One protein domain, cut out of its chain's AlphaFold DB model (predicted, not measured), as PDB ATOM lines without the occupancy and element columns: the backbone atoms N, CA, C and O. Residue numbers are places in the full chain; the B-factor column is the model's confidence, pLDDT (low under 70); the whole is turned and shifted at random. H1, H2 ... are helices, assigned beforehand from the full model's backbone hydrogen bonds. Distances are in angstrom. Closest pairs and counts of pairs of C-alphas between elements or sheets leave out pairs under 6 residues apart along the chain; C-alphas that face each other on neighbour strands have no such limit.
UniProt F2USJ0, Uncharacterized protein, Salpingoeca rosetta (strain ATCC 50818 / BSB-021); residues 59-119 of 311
ATOM      1  N   ASP A  59      61.554  39.756 -74.293       72.75
ATOM      2  CA  ASP A  59      61.095  40.709 -73.283       72.75
ATOM      3  C   ASP A  59      62.086  41.869 -73.124       72.75
ATOM      4  O   ASP A  59      61.653  43.021 -73.067       72.75
ATOM      5  N   GLU A  60      63.390  41.603 -73.237       76.31
ATOM      6  CA  GLU A  60      64.418  42.646 -73.353       76.31
ATOM      7  C   GLU A  60      64.174  43.550 -74.576       76.31
ATOM      8  O   GLU A  60      64.149  44.777 -74.457       76.31
ATOM      9  N   ILE A  61      63.902  42.973 -75.754       76.38
ATOM     10  CA  ILE A  61      63.585  43.745 -76.966       76.38
ATOM     11  C   ILE A  61      62.333  44.605 -76.761       76.38
ATOM     12  O   ILE A  61      62.320  45.772 -77.155       76.38
ATOM     13  N   LYS A  62      61.275  44.078 -76.134       78.12
ATOM     14  CA  LYS A  62      60.067  44.867 -75.841       78.12
ATOM     15  C   LYS A  62      60.365  46.049 -74.929       78.12
ATOM     16  O   LYS A  62      59.782  47.115 -75.127       78.12
ATOM     17  N   GLU A  63      61.211  45.873 -73.923       83.62
ATOM     18  CA  GLU A  63      61.609  46.957 -73.026       83.62
ATOM     19  C   GLU A  63      62.398  48.037 -73.768       83.62
ATOM     20  O   GLU A  63      62.051  49.216 -73.670       83.62
ATOM     21  N   VAL A  64      63.355  47.643 -74.614       83.69
ATOM     22  CA  VAL A  64      64.092  48.567 -75.492       83.69
ATOM     23  C   VAL A  64      63.136  49.327 -76.421       83.69
ATOM     24  O   VAL A  64      63.251  50.542 -76.591       83.69
ATOM     25  N   LEU A  65      62.128  48.659 -76.985       80.88
ATOM     26  CA  LEU A  65      61.129  49.310 -77.837       80.88
ATOM     27  C   LEU A  65      60.233  50.285 -77.082       80.88
ATOM     28  O   LEU A  65      59.859  51.327 -77.620       80.88
ATOM     29  N   LYS A  66      59.848  49.960 -75.847       85.31
ATOM     30  CA  LYS A  66      59.105  50.899 -75.003       85.31
ATOM     31  C   LYS A  66      59.951  52.143 -74.738       85.31
ATOM     32  O   LYS A  66      59.432  53.245 -74.890       85.31
ATOM     33  N   GLY A  67      61.237  51.964 -74.426       87.56
ATOM     34  CA  GLY A  67      62.197  53.056 -74.251       87.56
ATOM     35  C   GLY A  67      62.297  53.949 -75.489       87.56
ATOM     36  O   GLY A  67      61.944  55.124 -75.429       87.56
ATOM     37  N   THR A  68      62.646  53.374 -76.639       84.50
ATOM     38  CA  THR A  68      62.789  54.114 -77.910       84.50
ATOM     39  C   THR A  68      61.502  54.823 -78.349       84.50
ATOM     40  O   THR A  68      61.547  55.926 -78.890       84.50
ATOM     41  N   ASN A  69      60.321  54.248 -78.087       85.19
ATOM     42  CA  ASN A  69      59.048  54.917 -78.365       85.19
ATOM     43  C   ASN A  69      58.795  56.120 -77.442       85.19
ATOM     44  O   ASN A  69      58.203  57.109 -77.883       85.19
ATOM     45  N   LEU A  70      59.215  56.050 -76.175       87.81
ATOM     46  CA  LEU A  70      59.131  57.172 -75.239       87.81
ATOM     47  C   LEU A  70      60.105  58.291 -75.621       87.81
ATOM     48  O   LEU A  70      59.693  59.451 -75.630       87.81
ATOM     49  N   GLU A  71      61.339  57.949 -75.994       87.50
ATOM     50  CA  GLU A  71      62.335  58.892 -76.524       87.50
ATOM     51  C   GLU A  71      61.794  59.597 -77.768       87.50
ATOM     52  O   GLU A  71      61.658  60.816 -77.782       87.50
ATOM     53  N   HIS A  72      61.302  58.830 -78.742       86.06
ATOM     54  CA  HIS A  72      60.679  59.378 -79.942       86.06
ATOM     55  C   HIS A  72      59.514  60.332 -79.613       86.06
ATOM     56  O   HIS A  72      59.339  61.371 -80.246       86.06
ATOM     57  N   ILE A  73      58.687  60.010 -78.615       84.50
ATOM     58  CA  ILE A  73      57.610  60.899 -78.160       84.50
ATOM     59  C   ILE A  73      58.160  62.222 -77.609       84.50
ATOM     60  O   ILE A  73      57.573  63.279 -77.866       84.50
ATOM     61  N   GLN A  74      59.228  62.162 -76.816       88.50
ATOM     62  CA  GLN A  74      59.864  63.338 -76.227       88.50
ATOM     63  C   GLN A  74      60.507  64.193 -77.320       88.50
ATOM     64  O   GLN A  74      60.214  65.387 -77.402       88.50
ATOM     65  N   ASP A  75      61.263  63.580 -78.226       86.12
ATOM     66  CA  ASP A  75      61.929  64.246 -79.346       86.12
ATOM     67  C   ASP A  75      60.935  64.983 -80.244       86.12
ATOM     68  O   ASP A  75      61.147  66.143 -80.591       86.12
ATOM     69  N   PHE A  76      59.786  64.372 -80.548       86.00
ATOM     70  CA  PHE A  76      58.726  65.028 -81.323       86.00
ATOM     71  C   PHE A  76      58.139  66.241 -80.609       86.00
ATOM     72  O   PHE A  76      57.824  67.252 -81.240       86.00
ATOM     73  N   ARG A  77      57.990  66.161 -79.285       86.25
ATOM     74  CA  ARG A  77      57.538  67.296 -78.482       86.25
ATOM     75  C   ARG A  77      58.567  68.429 -78.500       86.25
ATOM     76  O   ARG A  77      58.178  69.594 -78.564       86.25
ATOM     77  N   HIS A  78      59.857  68.097 -78.449       86.75
ATOM     78  CA  HIS A  78      60.948  69.065 -78.551       86.75
ATOM     79  C   HIS A  78      61.003  69.710 -79.935       86.75
ATOM     80  O   HIS A  78      61.028  70.936 -80.022       86.75
ATOM     81  N   LEU A  79      60.923  68.909 -80.998       85.19
ATOM     82  CA  LEU A  79      60.862  69.376 -82.382       85.19
ATOM     83  C   LEU A  79      59.704  70.361 -82.574       85.19
ATOM     84  O   LEU A  79      59.908  71.467 -83.060       85.19
ATOM     85  N   TYR A  80      58.501  70.006 -82.116       85.88
ATOM     86  CA  TYR A  80      57.341  70.890 -82.214       85.88
ATOM     87  C   TYR A  80      57.563  72.228 -81.497       85.88
ATOM     88  O   TYR A  80      57.206  73.280 -82.019       85.88
ATOM     89  N   ARG A  81      58.188  72.204 -80.315       87.69
ATOM     90  CA  ARG A  81      58.494  73.416 -79.543       87.69
ATOM     91  C   ARG A  81      59.542  74.306 -80.214       87.69
ATOM     92  O   ARG A  81      59.483  75.519 -80.045       87.69
ATOM     93  N   LEU A  82      60.500  73.721 -80.933       85.12
ATOM     94  CA  LEU A  82      61.471  74.485 -81.722       85.12
ATOM     95  C   LEU A  82      60.789  75.222 -82.879       85.12
ATOM     96  O   LEU A  82      61.161  76.348 -83.190       85.12
ATOM     97  N   LEU A  83      59.786  74.591 -83.490       82.31
ATOM     98  CA  LEU A  83      59.091  75.112 -84.666       82.31
ATOM     99  C   LEU A  83      58.033  76.162 -84.319       82.31
ATOM    100  O   LEU A  83      57.912  77.175 -85.004       82.31
ATOM    101  N   TYR A  84      57.265  75.924 -83.257       84.94
ATOM    102  CA  TYR A  84      56.148  76.777 -82.871       84.94
ATOM    103  C   TYR A  84      56.399  77.371 -81.482       84.94
ATOM    104  O   TYR A  84      56.299  76.653 -80.479       84.94
ATOM    105  N   PRO A  85      56.707  78.678 -81.384       81.38
ATOM    106  CA  PRO A  85      56.867  79.334 -80.097       81.38
ATOM    107  C   PRO A  85      55.502  79.421 -79.404       81.38
ATOM    108  O   PRO A  85      54.640  80.211 -79.777       81.38
ATOM    109  N   GLY A  86      55.287  78.580 -78.395       85.75
ATOM    110  CA  GLY A  86      54.039  78.543 -77.640       85.75
ATOM    111  C   GLY A  86      53.905  77.299 -76.761       85.75
ATOM    112  O   GLY A  86      54.753  76.400 -76.804       85.75
ATOM    113  N   PRO A  87      52.856  77.232 -75.925       87.56
ATOM    114  CA  PRO A  87      52.544  76.023 -75.179       87.56
ATOM    115  C   PRO A  87      52.136  74.900 -76.143       87.56
ATOM    116  O   PRO A  87      51.328  75.101 -77.047       87.56
ATOM    117  N   VAL A  88      52.685  73.700 -75.938       83.94
ATOM    118  CA  VAL A  88      52.363  72.531 -76.768       83.94
ATOM    119  C   VAL A  88      50.936  72.064 -76.453       83.94
ATOM    120  O   VAL A  88      50.673  71.735 -75.291       83.94
ATOM    121  N   PRO A  89      50.020  72.003 -77.439       86.50
ATOM    122  CA  PRO A  89      48.667  71.512 -77.209       86.50
ATOM    123  C   PRO A  89      48.690  70.011 -76.881       86.50
ATOM    124  O   PRO A  89      49.572  69.302 -77.358       86.50
ATOM    125  N   PRO A  90      47.726  69.476 -76.115       83.94
ATOM    126  CA  PRO A  90      47.717  68.060 -75.729       83.94
ATOM    127  C   PRO A  90      47.652  67.102 -76.933       83.94
ATOM    128  O   PRO A  90      48.306  66.061 -76.914       83.94
ATOM    129  N   ASN A  91      46.970  67.499 -78.016       85.12
ATOM    130  CA  ASN A  91      46.799  66.700 -79.240       85.12
ATOM    131  C   ASN A  91      47.787  67.088 -80.358       85.12
ATOM    132  O   ASN A  91      47.499  66.923 -81.540       85.12
ATOM    133  N   TYR A  92      48.965  67.617 -80.010       80.69
ATOM    134  CA  TYR A  92      49.973  68.042 -80.994       80.69
ATOM    135  C   TYR A  92      50.398  66.942 -81.978       80.69
ATOM    136  O   TYR A  92      50.842  67.253 -83.073       80.69
ATOM    137  N   ARG A  93      50.262  65.659 -81.619       76.50
ATOM    138  CA  ARG A  93      50.665  64.537 -82.481       76.50
ATOM    139  C   ARG A  93      49.778  64.370 -83.709       76.50
ATOM    140  O   ARG A  93      50.296  64.048 -84.768       76.50
ATOM    141  N   ASP A  94      48.480  64.616 -83.567       79.88
ATOM    142  CA  ASP A  94      47.517  64.440 -84.660       79.88
ATOM    143  C   ASP A  94      47.576  65.617 -85.645       79.88
ATOM    144  O   ASP A  94      47.224  65.492 -86.814       79.88
ATOM    145  N   LEU A  95      48.063  66.765 -85.166       76.19
ATOM    146  CA  LEU A  95      48.244  67.982 -85.951       76.19
ATOM    147  C   LEU A  95      49.443  67.903 -86.903       76.19
ATOM    148  O   LEU A  95      49.492  68.646 -87.882       76.19
ATOM    149  N   ILE A  96      50.415  67.035 -86.619       74.00
ATOM    150  CA  ILE A  96      51.657  66.960 -87.381       74.00
ATOM    151  C   ILE A  96      51.664  65.674 -88.204       74.00
ATOM    152  O   ILE A  96      51.811  64.571 -87.680       74.00
ATOM    153  N   THR A  97      51.556  65.818 -89.520       80.94
ATOM    154  CA  THR A  97      51.718  64.690 -90.439       80.94
ATOM    155  C   THR A  97      53.186  64.261 -90.518       80.94
ATOM    156  O   THR A  97      54.103  65.067 -90.346       80.94
ATOM    157  N   VAL A  98      53.433  62.982 -90.818       78.25
ATOM    158  CA  VAL A  98      54.800  62.440 -90.973       78.25
ATOM    159  C   VAL A  98      55.581  63.206 -92.053       78.25
ATOM    160  O   VAL A  98      56.777  63.454 -91.894       78.25
ATOM    161  N   ASP A  99      54.898  63.650 -93.109       81.81
ATOM    162  CA  ASP A  99      55.496  64.434 -94.193       81.81
ATOM    163  C   ASP A  99      55.872  65.854 -93.758       81.81
ATOM    164  O   ASP A  99      56.920  66.363 -94.163       81.81
ATOM    165  N   ALA A 100      55.060  66.479 -92.896       82.94
ATOM    166  CA  ALA A 100      55.407  67.762 -92.298       82.94
ATOM    167  C   ALA A 100      56.678  67.620 -91.452       82.94
ATOM    168  O   ALA A 100      57.633  68.357 -91.675       82.94
ATOM    169  N   VAL A 101      56.761  66.606 -90.581       83.00
ATOM    170  CA  VAL A 101      57.982  66.345 -89.793       83.00
ATOM    171  C   VAL A 101      59.196  66.130 -90.677       83.00
ATOM    172  O   VAL A 101      60.249  66.701 -90.409       83.00
ATOM    173  N   ARG A 102      59.066  65.336 -91.743       84.06
ATOM    174  CA  ARG A 102      60.168  65.113 -92.681       84.06
ATOM    175  C   ARG A 102      60.654  66.428 -93.286       84.06
ATOM    176  O   ARG A 102      61.858  66.656 -93.327       84.06
ATOM    177  N   LYS A 103      59.740  67.291 -93.735       85.19
ATOM    178  CA  LYS A 103      60.083  68.597 -94.309       85.19
ATOM    179  C   LYS A 103      60.833  69.478 -93.308       85.19
ATOM    180  O   LYS A 103      61.837  70.082 -93.675       85.19
ATOM    181  N   GLU A 104      60.383  69.508 -92.060       85.56
ATOM    182  CA  GLU A 104      61.031  70.288 -91.002       85.56
ATOM    183  C   GLU A 104      62.399  69.712 -90.612       85.56
ATOM    184  O   GLU A 104      63.365  70.451 -90.426       85.56
ATOM    185  N   LEU A 105      62.536  68.385 -90.579       88.38
ATOM    186  CA  LEU A 105      63.836  67.736 -90.396       88.38
ATOM    187  C   LEU A 105      64.802  68.064 -91.533       88.38
ATOM    188  O   LEU A 105      65.970  68.298 -91.255       88.38
ATOM    189  N   MET A 106      64.334  68.134 -92.783       90.06
ATOM    190  CA  MET A 106      65.187  68.547 -93.907       90.06
ATOM    191  C   MET A 106      65.635  70.006 -93.789       90.06
ATOM    192  O   MET A 106      66.706  70.352 -94.280       90.06
ATOM    193  N   TYR A 107      64.828  70.866 -93.162       89.88
ATOM    194  CA  TYR A 107      65.206  72.255 -92.914       89.88
ATOM    195  C   TYR A 107      66.311  72.357 -91.854       89.88
ATOM    196  O   TYR A 107      67.279  73.090 -92.044       89.88
ATOM    197  N   LEU A 108      66.191  71.595 -90.763       90.06
ATOM    198  CA  LEU A 108      67.186  71.564 -89.685       90.06
ATOM    199  C   LEU A 108      68.473  70.830 -90.089       90.06
ATOM    200  O   LEU A 108      69.573  71.267 -89.759       90.06
ATOM    201  N   PHE A 109      68.328  69.719 -90.809       90.62
ATOM    202  CA  PHE A 109      69.402  68.818 -91.213       90.62
ATOM    203  C   PHE A 109      69.343  68.585 -92.730       90.62
ATOM    204  O   PHE A 109      68.828  67.558 -93.185       90.62
ATOM    205  N   PRO A 110      69.855  69.530 -93.537       92.25
ATOM    206  CA  PRO A 110      69.824  69.399 -94.984       92.25
ATOM    207  C   PRO A 110      70.703  68.232 -95.451       92.25
ATOM    208  O   PRO A 110      71.915  68.201 -95.236       92.25
ATOM    209  N   SER A 111      70.068  67.280 -96.128       89.12
ATOM    210  CA  SER A 111      70.682  66.112 -96.758       89.12
ATOM    211  C   SER A 111      70.919  66.400 -98.250       89.12
ATOM    212  O   SER A 111      69.964  66.719 -98.961       89.12
ATOM    213  N   PRO A 112      72.159  66.302 -98.772       88.88
ATOM    214  CA  PRO A 112      72.428  66.430-100.207       88.88
ATOM    215  C   PRO A 112      72.254  65.100-100.965       88.88
ATOM    216  O   PRO A 112      72.662  64.990-102.124       88.88
ATOM    217  N   LEU A 113      71.732  64.056-100.315       90.44
ATOM    218  CA  LEU A 113      71.696  62.711-100.876       90.44
ATOM    219  C   LEU A 113      70.552  62.569-101.888       90.44
ATOM    220  O   LEU A 113      69.441  63.040-101.684       90.44
ATOM    221  N   ILE A 114      70.822  61.874-102.997       91.38
ATOM    222  CA  ILE A 114      69.825  61.645-104.061       91.38
ATOM    223  C   ILE A 114      68.764  60.631-103.616       91.38
ATOM    224  O   ILE A 114      67.617  60.687-104.057       91.38
ATOM    225  N   ARG A 115      69.156  59.655-102.783       88.75
ATOM    226  CA  ARG A 115      68.248  58.600-102.328       88.75
ATOM    227  C   ARG A 115      67.511  59.050-101.065       88.75
ATOM    228  O   ARG A 115      68.170  59.225-100.041       88.75
ATOM    229  N   PRO A 116      66.167  59.124-101.101       83.81
ATOM    230  CA  PRO A 116      65.365  59.596 -99.975       83.81
ATOM    231  C   PRO A 116      65.369  58.636 -98.778       83.81
ATOM    232  O   PRO A 116      64.894  58.999 -97.703       83.81
ATOM    233  N   ASP A 117      65.864  57.409 -98.949       84.81
ATOM    234  CA  ASP A 117      65.970  56.415 -97.876       84.81
ATOM    235  C   ASP A 117      67.071  56.758 -96.864       84.81
ATOM    236  O   ASP A 117      67.023  56.295 -95.728       84.81
ATOM    237  N   PHE A 118      68.054  57.567 -97.276       85.31
ATOM    238  CA  PHE A 118      69.166  58.008 -96.429       85.31
ATOM    239  C   PHE A 118      68.955  59.398 -95.826       85.31
ATOM    240  O   PHE A 118      69.830  59.898 -95.121       85.31
ATOM    241  N   ASP A 119      67.817  60.027 -96.106       86.50
ATOM    242  CA  ASP A 119      67.461  61.284 -95.468       86.50
ATOM    243  C   ASP A 119      67.256  61.082 -93.960       86.50
ATOM    244  O   ASP A 119      66.856  59.994 -93.529       86.50
TER     245      ASP A 119
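Overview. This is residues 59 to 119 of the 311 residues of an uncharacterized protein of Salpingoeca rosetta (strain ATCC 50818 / BSB-021) (UniProt F2USJ0). One long helix, H1, makes a free arm with residues 59 to 72; after residue 83 the backbone folds back through a loop and the tiny helix H2 to the shorter helix H3, near H1 but not touching it. Past H3, residues 112 to 118 stick out as a second free stretch. The printed part has 61 residues with three named helices, in the order H1, H2, H3, and no named strand; its class is all helix. The whole is loose, with a radius of gyration of the C-alphas of 14.1 A, and flat, spanning 39 by 33 by 16 A.

Arrangement. Start with H1, residues 59 to 83, which touches no helix. Look next at H2, residues 92 to 95: it is close to H1 but not clearly touching, the closest C-alphas being those of Tyr 80 and Tyr 92, 8.0 A apart. H3, residues 98 to 108, and H1 are near each other, with 8 pairs of C-alphas within 10 A but no pair within 8 A. H2 and H3 are apart, though a tight link of 2 residues joins them. In H1 and H3 every O i to N i+4 pair is within hydrogen-bond range; H2 is too short for such a pair, and its 1 O i to N i+3 pair is not within range.

Along the chain. Find C-alpha 59 at (61.095, 40.709, -73.283); from there H1 runs 36.3 A to C-alpha 83 at (59.091, 75.112, -84.666). H2 begins at Tyr 92 and ends at Leu 95. H3 runs 15.4 A from Val 98 to C-alpha 108 at (67.186, 71.564, -89.685).

Size, cuts and confidence. The two C-alphas farthest apart, those of Asp 59 and Pro 85, are 39.4 A apart. The printed part has no cut, and the link from H1 to H2, 8 residues, is short. The mean pLDDT of the printed part is 84.6, and no printed residue is under 70.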